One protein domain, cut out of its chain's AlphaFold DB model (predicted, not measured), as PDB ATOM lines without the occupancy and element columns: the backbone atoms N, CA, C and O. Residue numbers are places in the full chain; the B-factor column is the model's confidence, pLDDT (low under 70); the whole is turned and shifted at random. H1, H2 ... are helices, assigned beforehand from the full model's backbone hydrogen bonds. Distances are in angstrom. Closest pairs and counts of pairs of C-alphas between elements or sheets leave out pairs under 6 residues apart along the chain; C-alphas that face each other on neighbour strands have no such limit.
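Overview. This is residues 32 to 97 of the 97 residues of an uncharacterized protein of Acidobacteria bacterium (UniProt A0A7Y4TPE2). Three helices joined end to end make an open, flat zigzag: H1 meets the start of H2 at a corner, H3 folds back from the end of H2 as a V, and residues 78 to 97 stick out. The printed part has 66 residues with three named helices, H1, H2, H3, and no named strand. It is all helix and extended, with a radius of gyration of the C-alphas of 18.1 A and spans of 54 by 34 by 14 A.

Along the chain. H1, residues 33 to 45, begins at C-alpha (38.722, -22.718, -13.162) and is 18.7 A long. H2, residues 50 to 69, is 28.5 A long. H3, residues 71 to 86, is 22.3 A long and ends at C-alpha (51.714, 9.600, 11.820).

Arrangement. H1, with residues 39 to 43 alone, touches residues 50 to 53 of H2, about perpendicular at 77 degrees; the closest C-alphas, of Ala 43 and Val 50, are 5.4 A apart. H2, with residues 63 to 67 alone, touches residues 73 to 74 of H3 at a steep tilt of 54 degrees, opposite ways; the closest C-alphas, of Leu 66 and Gln 74, are 5.6 A apart. H1 and H3 are apart. Every O i to N i+4 pair is within hydrogen-bond range in H1 and H2, and 11 of 12 in H3.

Size, cuts and confidence. The farthest C-alphas, of Glu 34 and Arg 95, are 55.5 A apart. The printed part has no cut, and both links are tight. Residues 83 to 97 have pLDDT under 70.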
ATOM      1  N   PRO A  32      42.992 -22.529 -10.883       96.50
ATOM      2  CA  PRO A  32      42.080 -23.507 -11.469       96.50
ATOM      3  C   PRO A  32      40.679 -22.920 -11.683       96.50
ATOM      4  O   PRO A  32      40.169 -22.194 -10.828       96.50
ATOM      5  N   ALA A  33      40.030 -23.272 -12.796       95.50
ATOM      6  CA  ALA A  33      38.722 -22.718 -13.162       95.50
ATOM      7  C   ALA A  33      37.650 -22.946 -12.082       95.50
ATOM      8  O   ALA A  33      36.870 -22.048 -11.778       95.50
ATOM      9  N   GLU A  34      37.649 -24.119 -11.448       95.38
ATOM     10  CA  GLU A  34      36.710 -24.438 -10.365       95.38
ATOM     11  C   GLU A  34      36.934 -23.565  -9.123       95.38
ATOM     12  O   GLU A  34      35.982 -23.130  -8.479       95.38
ATOM     13  N   THR A  35      38.190 -23.234  -8.819       93.81
ATOM     14  CA  THR A  35      38.518 -22.307  -7.732       93.81
ATOM     15  C   THR A  35      38.062 -20.888  -8.062       93.81
ATOM     16  O   THR A  35      37.553 -20.204  -7.179       93.81
ATOM     17  N   MET A  36      38.183 -20.455  -9.322       95.06
ATOM     18  CA  MET A  36      37.685 -19.143  -9.747       95.06
ATOM     19  C   MET A  36      36.163 -19.032  -9.579       95.06
ATOM     20  O   MET A  36      35.695 -18.071  -8.978       95.06
ATOM     21  N   LYS A  37      35.401 -20.054  -9.992       95.94
ATOM     22  CA  LYS A  37      33.941 -20.099  -9.783       95.94
ATOM     23  C   LYS A  37      33.560 -20.003  -8.304       95.94
ATOM     24  O   LYS A  37      32.616 -19.307  -7.941       95.94
ATOM     25  N   ALA A  38      34.295 -20.697  -7.433       94.56
ATOM     26  CA  ALA A  38      34.065 -20.619  -5.994       94.56
ATOM     27  C   ALA A  38      34.352 -19.209  -5.444       94.56
ATOM     28  O   ALA A  38      33.590 -18.707  -4.618       94.56
ATOM     29  N   LEU A  39      35.421 -18.556  -5.913       93.50
ATOM     30  CA  LEU A  39      35.750 -17.180  -5.533       93.50
ATOM     31  C   LEU A  39      34.663 -16.194  -5.971       93.50
ATOM     32  O   LEU A  39      34.288 -15.340  -5.174       93.50
ATOM     33  N   GLU A  40      34.140 -16.333  -7.191       95.25
ATOM     34  CA  GLU A  40      33.028 -15.523  -7.707       95.25
ATOM     35  C   GLU A  40      31.776 -15.694  -6.846       95.25
ATOM     36  O   GLU A  40      31.219 -14.712  -6.371       95.25
ATOM     37  N   HIS A  41      31.407 -16.932  -6.514       95.62
ATOM     38  CA  HIS A  41      30.242 -17.194  -5.670       95.62
ATOM     39  C   HIS A  41      30.352 -16.550  -4.276       95.62
ATOM     40  O   HIS A  41      29.400 -15.956  -3.761       95.62
ATOM     41  N   VAL A  42      31.533 -16.639  -3.655       94.12
ATOM     42  CA  VAL A  42      31.793 -15.995  -2.360       94.12
ATOM     43  C   VAL A  42      31.781 -14.472  -2.496       94.12
ATOM     44  O   VAL A  42      31.247 -13.793  -1.615       94.12
ATOM     45  N   ALA A  43      32.343 -13.932  -3.576       94.31
ATOM     46  CA  ALA A  43      32.352 -12.504  -3.863       94.31
ATOM     47  C   ALA A  43      30.920 -11.957  -4.018       94.31
ATOM     48  O   ALA A  43      30.569 -10.985  -3.345       94.31
ATOM     49  N   ASP A  44      30.069 -12.659  -4.771       95.25
ATOM     50  CA  ASP A  44      28.660 -12.318  -4.984       95.25
ATOM     51  C   ASP A  44      27.871 -12.333  -3.671       95.25
ATOM     52  O   ASP A  44      27.182 -11.367  -3.345       95.25
ATOM     53  N   SER A  45      28.038 -13.380  -2.854       95.31
ATOM     54  CA  SER A  45      27.365 -13.477  -1.547       95.31
ATOM     55  C   SER A  45      27.696 -12.321  -0.595       95.31
ATOM     56  O   SER A  45      26.911 -12.007   0.299       95.31
ATOM     57  N   ARG A  46      28.863 -11.691  -0.772       90.00
ATOM     58  CA  ARG A  46      29.356 -10.585   0.060       90.00
ATOM     59  C   ARG A  46      29.198  -9.224  -0.612       90.00
ATOM     60  O   ARG A  46      29.541  -8.224   0.012       90.00
ATOM     61  N   ASN A  47      28.690  -9.186  -1.846       92.88
ATOM     62  CA  ASN A  47      28.617  -7.994  -2.686       92.88
ATOM     63  C   ASN A  47      29.976  -7.273  -2.805       92.88
ATOM     64  O   ASN A  47      30.081  -6.059  -2.628       92.88
ATOM     65  N   LEU A  48      31.043  -8.044  -3.037       92.50
ATOM     66  CA  LEU A  48      32.412  -7.542  -3.153       92.50
ATOM     67  C   LEU A  48      33.019  -7.933  -4.503       92.50
ATOM     68  O   LEU A  48      32.712  -9.001  -5.018       92.50
ATOM     69  N   PRO A  49      33.955  -7.142  -5.051       93.44
ATOM     70  CA  PRO A  49      34.773  -7.588  -6.171       93.44
ATOM     71  C   PRO A  49      35.667  -8.774  -5.778       93.44
ATOM     72  O   PRO A  49      36.256  -8.791  -4.693       93.44
ATOM     73  N   VAL A  50      35.869  -9.724  -6.699       92.94
ATOM     74  CA  VAL A  50      36.780 -10.873  -6.499       92.94
ATOM     75  C   VAL A  50      38.204 -10.419  -6.149       92.94
ATOM     76  O   VAL A  50      38.885 -11.049  -5.340       92.94
ATOM     77  N   THR A  51      38.648  -9.286  -6.694       91.06
ATOM     78  CA  THR A  51      39.959  -8.689  -6.395       91.06
ATOM     79  C   THR A  51      40.130  -8.360  -4.912       91.06
ATOM     80  O   THR A  51      41.184  -8.639  -4.342       91.06
ATOM     81  N   VAL A  52      39.087  -7.841  -4.260       90.25
ATOM     82  CA  VAL A  52      39.093  -7.524  -2.823       90.25
ATOM     83  C   VAL A  52      39.169  -8.803  -1.995       90.25
ATOM     84  O   VAL A  52      39.913  -8.873  -1.016       90.25
ATOM     85  N   LEU A  53      38.448  -9.844  -2.415       92.62
ATOM     86  CA  LEU A  53      38.477 -11.149  -1.760       92.62
ATOM     87  C   LEU A  53      39.882 -11.776  -1.824       92.62
ATOM     88  O   LEU A  53      40.401 -12.238  -0.807       92.62
ATOM     89  N   LEU A  54      40.526 -11.729  -2.993       92.56
ATOM     90  CA  LEU A  54      41.898 -12.207  -3.181       92.56
ATOM     91  C   LEU A  54      42.894 -11.431  -2.314       92.56
ATOM     92  O   LEU A  54      43.687 -12.041  -1.599       92.56
ATOM     93  N   GLN A  55      42.822 -10.099  -2.318       90.50
ATOM     94  CA  GLN A  55      43.669  -9.262  -1.463       90.50
ATOM     95  C   GLN A  55      43.493  -9.602   0.020       90.50
ATOM     96  O   GLN A  55      44.479  -9.671   0.760       90.50
ATOM     97  N   MET A  56      42.253  -9.841   0.455       89.62
ATOM     98  CA  MET A  56      41.946 -10.226   1.828       89.62
ATOM     99  C   MET A  56      42.587 -11.570   2.183       89.62
ATOM    100  O   MET A  56      43.291 -11.642   3.190       89.62
ATOM    101  N   PHE A  57      42.392 -12.609   1.368       90.56
ATOM    102  CA  PHE A  57      42.948 -13.936   1.646       90.56
ATOM    103  C   PHE A  57      44.477 -13.945   1.635       90.56
ATOM    104  O   PHE A  57      45.085 -14.484   2.560       90.56
ATOM    105  N   ILE A  58      45.099 -13.277   0.660       90.56
ATOM    106  CA  ILE A  58      46.559 -13.116   0.603       90.56
ATOM    107  C   ILE A  58      47.053 -12.413   1.873       90.56
ATOM    108  O   ILE A  58      47.987 -12.876   2.525       90.56
ATOM    109  N   SER A  59      46.391 -11.324   2.272       87.12
ATOM    110  CA  SER A  59      46.761 -10.566   3.471       87.12
ATOM    111  C   SER A  59      46.605 -11.367   4.762       87.12
ATOM    112  O   SER A  59      47.398 -11.185   5.683       87.12
ATOM    113  N   GLN A  60      45.562 -12.192   4.870       88.69
ATOM    114  CA  GLN A  60      45.312 -13.032   6.042       88.69
ATOM    115  C   GLN A  60      46.372 -14.126   6.170       88.69
ATOM    116  O   GLN A  60      46.979 -14.242   7.233       88.69
ATOM    117  N   GLY A  61      46.641 -14.862   5.086       89.31
ATOM    118  CA  GLY A  61      47.667 -15.906   5.069       89.31
ATOM    119  C   GLY A  61      49.052 -15.345   5.376       89.31
ATOM    120  O   GLY A  61      49.724 -15.816   6.291       89.31
ATOM    121  N   LEU A  62      49.432 -14.254   4.701       87.25
ATOM    122  CA  LEU A  62      50.738 -13.630   4.896       87.25
ATOM    123  C   LEU A  62      50.927 -13.110   6.324       87.25
ATOM    124  O   LEU A  62      51.999 -13.270   6.897       87.25
ATOM    125  N   ARG A  63      49.900 -12.504   6.937       85.12
ATOM    126  CA  ARG A  63      49.987 -12.069   8.341       85.12
ATOM    127  C   ARG A  63      50.206 -13.241   9.293       85.12
ATOM    128  O   ARG A  63      50.961 -13.075  10.245       85.12
ATOM    129  N   GLY A  64      49.555 -14.378   9.043       86.50
ATOM    130  CA  GLY A  64      49.752 -15.599   9.825       86.50
ATOM    131  C   GLY A  64      51.185 -16.119   9.712       86.50
ATOM    132  O   GLY A  64      51.859 -16.279  10.725       86.50
ATOM    133  N   GLU A  65      51.683 -16.283   8.485       87.88
ATOM    134  CA  GLU A  65      53.049 -16.771   8.249       87.88
ATOM    135  C   GLU A  65      54.122 -15.823   8.790       87.88
ATOM    136  O   GLU A  65      55.111 -16.270   9.374       87.88
ATOM    137  N   LEU A  66      53.931 -14.511   8.627       88.25
ATOM    138  CA  LEU A  66      54.838 -13.510   9.180       88.25
ATOM    139  C   LEU A  66      54.851 -13.557  10.709       88.25
ATOM    140  O   LEU A  66      55.924 -13.482  11.292       88.25
ATOM    141  N   ALA A  67      53.696 -13.719  11.357       85.25
ATOM    142  CA  ALA A  67      53.634 -13.825  12.812       85.25
ATOM    143  C   ALA A  67      54.358 -15.068  13.342       85.25
ATOM    144  O   ALA A  67      55.016 -15.004  14.376       85.25
ATOM    145  N   GLU A  68      54.251 -16.188  12.628       90.19
ATOM    146  CA  GLU A  68      54.835 -17.459  13.053       90.19
ATOM    147  C   GLU A  68      56.345 -17.533  12.790       90.19
ATOM    148  O   GLU A  68      57.106 -17.972  13.650       90.19
ATOM    149  N   LYS A  69      56.793 -17.109  11.601       90.44
ATOM    150  CA  LYS A  69      58.170 -17.346  11.132       90.44
ATOM    151  C   LYS A  69      59.048 -16.101  11.120       90.44
ATOM    152  O   LYS A  69      60.269 -16.224  11.174       90.44
ATOM    153  N   PHE A  70      58.454 -14.911  11.042       88.56
ATOM    154  CA  PHE A  70      59.176 -13.645  10.880       88.56
ATOM    155  C   PHE A  70      58.582 -12.518  11.748       88.56
ATOM    156  O   PHE A  70      58.228 -11.456  11.220       88.56
ATOM    157  N   PRO A  71      58.470 -12.705  13.078       86.06
ATOM    158  CA  PRO A  71      57.771 -11.761  13.955       86.06
ATOM    159  C   PRO A  71      58.389 -10.354  13.925       86.06
ATOM    160  O   PRO A  71      57.672  -9.353  13.963       86.06
ATOM    161  N   GLU A  72      59.712 -10.256  13.769       89.25
ATOM    162  CA  GLU A  72      60.402  -8.967  13.646       89.25
ATOM    163  C   GLU A  72      60.027  -8.224  12.357       89.25
ATOM    164  O   GLU A  72      59.765  -7.023  12.388       89.25
ATOM    165  N   LEU A  73      59.912  -8.942  11.234       86.00
ATOM    166  CA  LEU A  73      59.485  -8.362   9.959       86.00
ATOM    167  C   LEU A  73      58.020  -7.912  10.024       86.00
ATOM    168  O   LEU A  73      57.666  -6.860   9.493       86.00
ATOM    169  N   GLN A  74      57.164  -8.679  10.702       84.75
ATOM    170  CA  GLN A  74      55.775  -8.290  10.939       84.75
ATOM    171  C   GLN A  74      55.693  -6.974  11.722       84.75
ATOM    172  O   GLN A  74      54.945  -6.070  11.332       84.75
ATOM    173  N   ARG A  75      56.470  -6.865  12.808       84.12
ATOM    174  CA  ARG A  75      56.548  -5.655  13.630       84.12
ATOM    175  C   ARG A  75      57.038  -4.468  12.809       84.12
ATOM    176  O   ARG A  75      56.379  -3.432  12.807       84.12
ATOM    177  N   GLU A  76      58.112  -4.634  12.046       86.06
ATOM    178  CA  GLU A  76      58.663  -3.569  11.207       86.06
ATOM    179  C   GLU A  76      57.655  -3.077  10.154       86.06
ATOM    180  O   GLU A  76      57.455  -1.873   9.988       86.06
ATOM    181  N   LEU A  77      56.972  -3.987   9.451       83.06
ATOM    182  CA  LEU A  77      55.956  -3.618   8.459       83.06
ATOM    183  C   LEU A  77      54.774  -2.877   9.102       83.06
ATOM    184  O   LEU A  77      54.250  -1.920   8.521       83.06
ATOM    185  N   PHE A  78      54.366  -3.289  10.305       80.69
ATOM    186  CA  PHE A  78      53.329  -2.598  11.065       80.69
ATOM    187  C   PHE A  78      53.772  -1.190  11.473       80.69
ATOM    188  O   PHE A  78      53.039  -0.226  11.239       80.69
ATOM    189  N   GLU A  79      54.981  -1.056  12.017       82.19
ATOM    190  CA  GLU A  79      55.566   0.222  12.421       82.19
ATOM    191  C   GLU A  79      55.736   1.164  11.230       82.19
ATOM    192  O   GLU A  79      55.320   2.316  11.316       82.19
ATOM    193  N   ARG A  80      56.234   0.687  10.082       80.94
ATOM    194  CA  ARG A  80      56.305   1.484   8.844       80.94
ATOM    195  C   ARG A  80      54.925   1.991   8.430       80.94
ATOM    196  O   ARG A  80      54.758   3.178   8.158       80.94
ATOM    197  N   ARG A  81      53.908   1.123   8.436       73.38
ATOM    198  CA  ARG A  81      52.529   1.507   8.087       73.38
ATOM    199  C   ARG A  81      51.917   2.488   9.086       73.38
ATOM    200  O   ARG A  81      51.057   3.289   8.722       73.38
ATOM    201  N   PHE A  82      52.295   2.405  10.354       70.00
ATOM    202  CA  PHE A  82      51.800   3.294  11.401       70.00
ATOM    203  C   PHE A  82      52.526   4.645  11.395       70.00
ATOM    204  O   PHE A  82      51.887   5.691  11.475       70.00
ATOM    205  N   ASN A  83      53.843   4.644  11.203       67.69
ATOM    206  CA  ASN A  83      54.669   5.846  11.137       67.69
ATOM    207  C   ASN A  83      54.397   6.657   9.869       67.69
ATOM    208  O   ASN A  83      54.259   7.872   9.964       67.69
ATOM    209  N   ASN A  84      54.187   6.005   8.720       65.38
ATOM    210  CA  ASN A  84      53.731   6.686   7.502       65.38
ATOM    211  C   ASN A  84      52.368   7.375   7.692       65.38
ATOM    212  O   ASN A  84      52.110   8.411   7.083       65.38
ATOM    213  N   ARG A  85      51.503   6.826   8.560       61.41
ATOM    214  CA  ARG A  85      50.235   7.465   8.943       61.41
ATOM    215  C   ARG A  85      50.435   8.629   9.918       61.41
ATOM    216  O   ARG A  85      49.715   9.612   9.811       61.41
ATOM    217  N   LYS A  86      51.412   8.548  10.830       58.47
ATOM    218  CA  LYS A  86      51.714   9.600  11.820       58.47
ATOM    219  C   LYS A  86      52.478  10.802  11.263       58.47
ATOM    220  O   LYS A  86      52.178  11.928  11.637       58.47
ATOM    221  N   GLN A  87      53.452  10.587  10.382       53.16
ATOM    222  CA  GLN A  87      54.276  11.668   9.819       53.16
ATOM    223  C   GLN A  87      53.497  12.605   8.882       53.16
ATOM    224  O   GLN A  87      53.975  13.689   8.575       53.16
ATOM    225  N   ASN A  88      52.290  12.213   8.468       50.19
ATOM    226  CA  ASN A  88      51.425  12.984   7.577       50.19
ATOM    227  C   ASN A  88      50.165  13.529   8.275       50.19
ATOM    228  O   ASN A  88      49.223  13.944   7.601       50.19
ATOM    229  N   ILE A  89      50.124  13.531   9.614       52.28
ATOM    230  CA  ILE A  89      49.074  14.230  10.366       52.28
ATOM    231  C   ILE A  89      49.402  15.726  10.305       52.28
ATOM    232  O   ILE A  89      50.428  16.157  10.830       52.28
ATOM    233  N   ASN A  90      48.562  16.518   9.634       52.06
ATOM    234  CA  ASN A  90      48.743  17.966   9.550       52.06
ATOM    235  C   ASN A  90      48.572  18.583  10.961       52.06
ATOM    236  O   ASN A  90      47.485  18.444  11.530       52.06
ATOM    237  N   PRO A  91      49.585  19.261  11.538       53.78
ATOM    238  CA  PRO A  91      49.536  19.790  12.909       53.78
ATOM    239  C   PRO A  91      48.466  20.871  13.141       53.78
ATOM    240  O   PRO A  91      48.231  21.268  14.280       53.78
ATOM    241  N   GLU A  92      47.811  21.362  12.089       54.72
ATOM    242  CA  GLU A  92      46.719  22.336  12.192       54.72
ATOM    243  C   GLU A  92      45.388  21.726  12.656       54.72
ATOM    244  O   GLU A  92      44.561  22.447  13.207       54.72
ATOM    245  N   ILE A  93      45.182  20.413  12.494       53.28
ATOM    246  CA  ILE A  93      43.933  19.745  12.910       53.28
ATOM    247  C   ILE A  93      43.886  19.574  14.440       53.28
ATOM    248  O   ILE A  93      42.821  19.671  15.041       53.28
ATOM    249  N   ASP A  94      45.043  19.410  15.085       48.38
ATOM    250  CA  ASP A  94      45.163  19.161  16.533       48.38
ATOM    251  C   ASP A  94      45.022  20.440  17.387       48.38
ATOM    252  O   ASP A  94      44.944  20.384  18.608       48.38
ATOM    253  N   ARG A  95      44.988  21.623  16.754       49.03
ATOM    254  CA  ARG A  95      44.773  22.915  17.436       49.03
ATOM    255  C   ARG A  95      43.308  23.353  17.479       49.03
ATOM    256  O   ARG A  95      43.016  24.392  18.065       49.03
ATOM    257  N   ALA A  96      42.416  22.604  16.831       50.19
ATOM    258  CA  ALA A  96      40.988  22.904  16.736       50.19
ATOM    259  C   ALA A  96      40.099  21.916  17.523       50.19
ATOM    260  O   ALA A  96      38.876  21.981  17.388       50.19
ATOM    261  N   ALA A  97      40.702  21.019  18.313       42.78
ATOM    262  CA  ALA A  97      40.022  20.081  19.209       42.78
ATOM    263  C   ALA A  97      40.105  20.535  20.673       42.78
ATOM    264  O   ALA A  97      41.165  21.074  21.067       42.78
TER     265      ALA A  97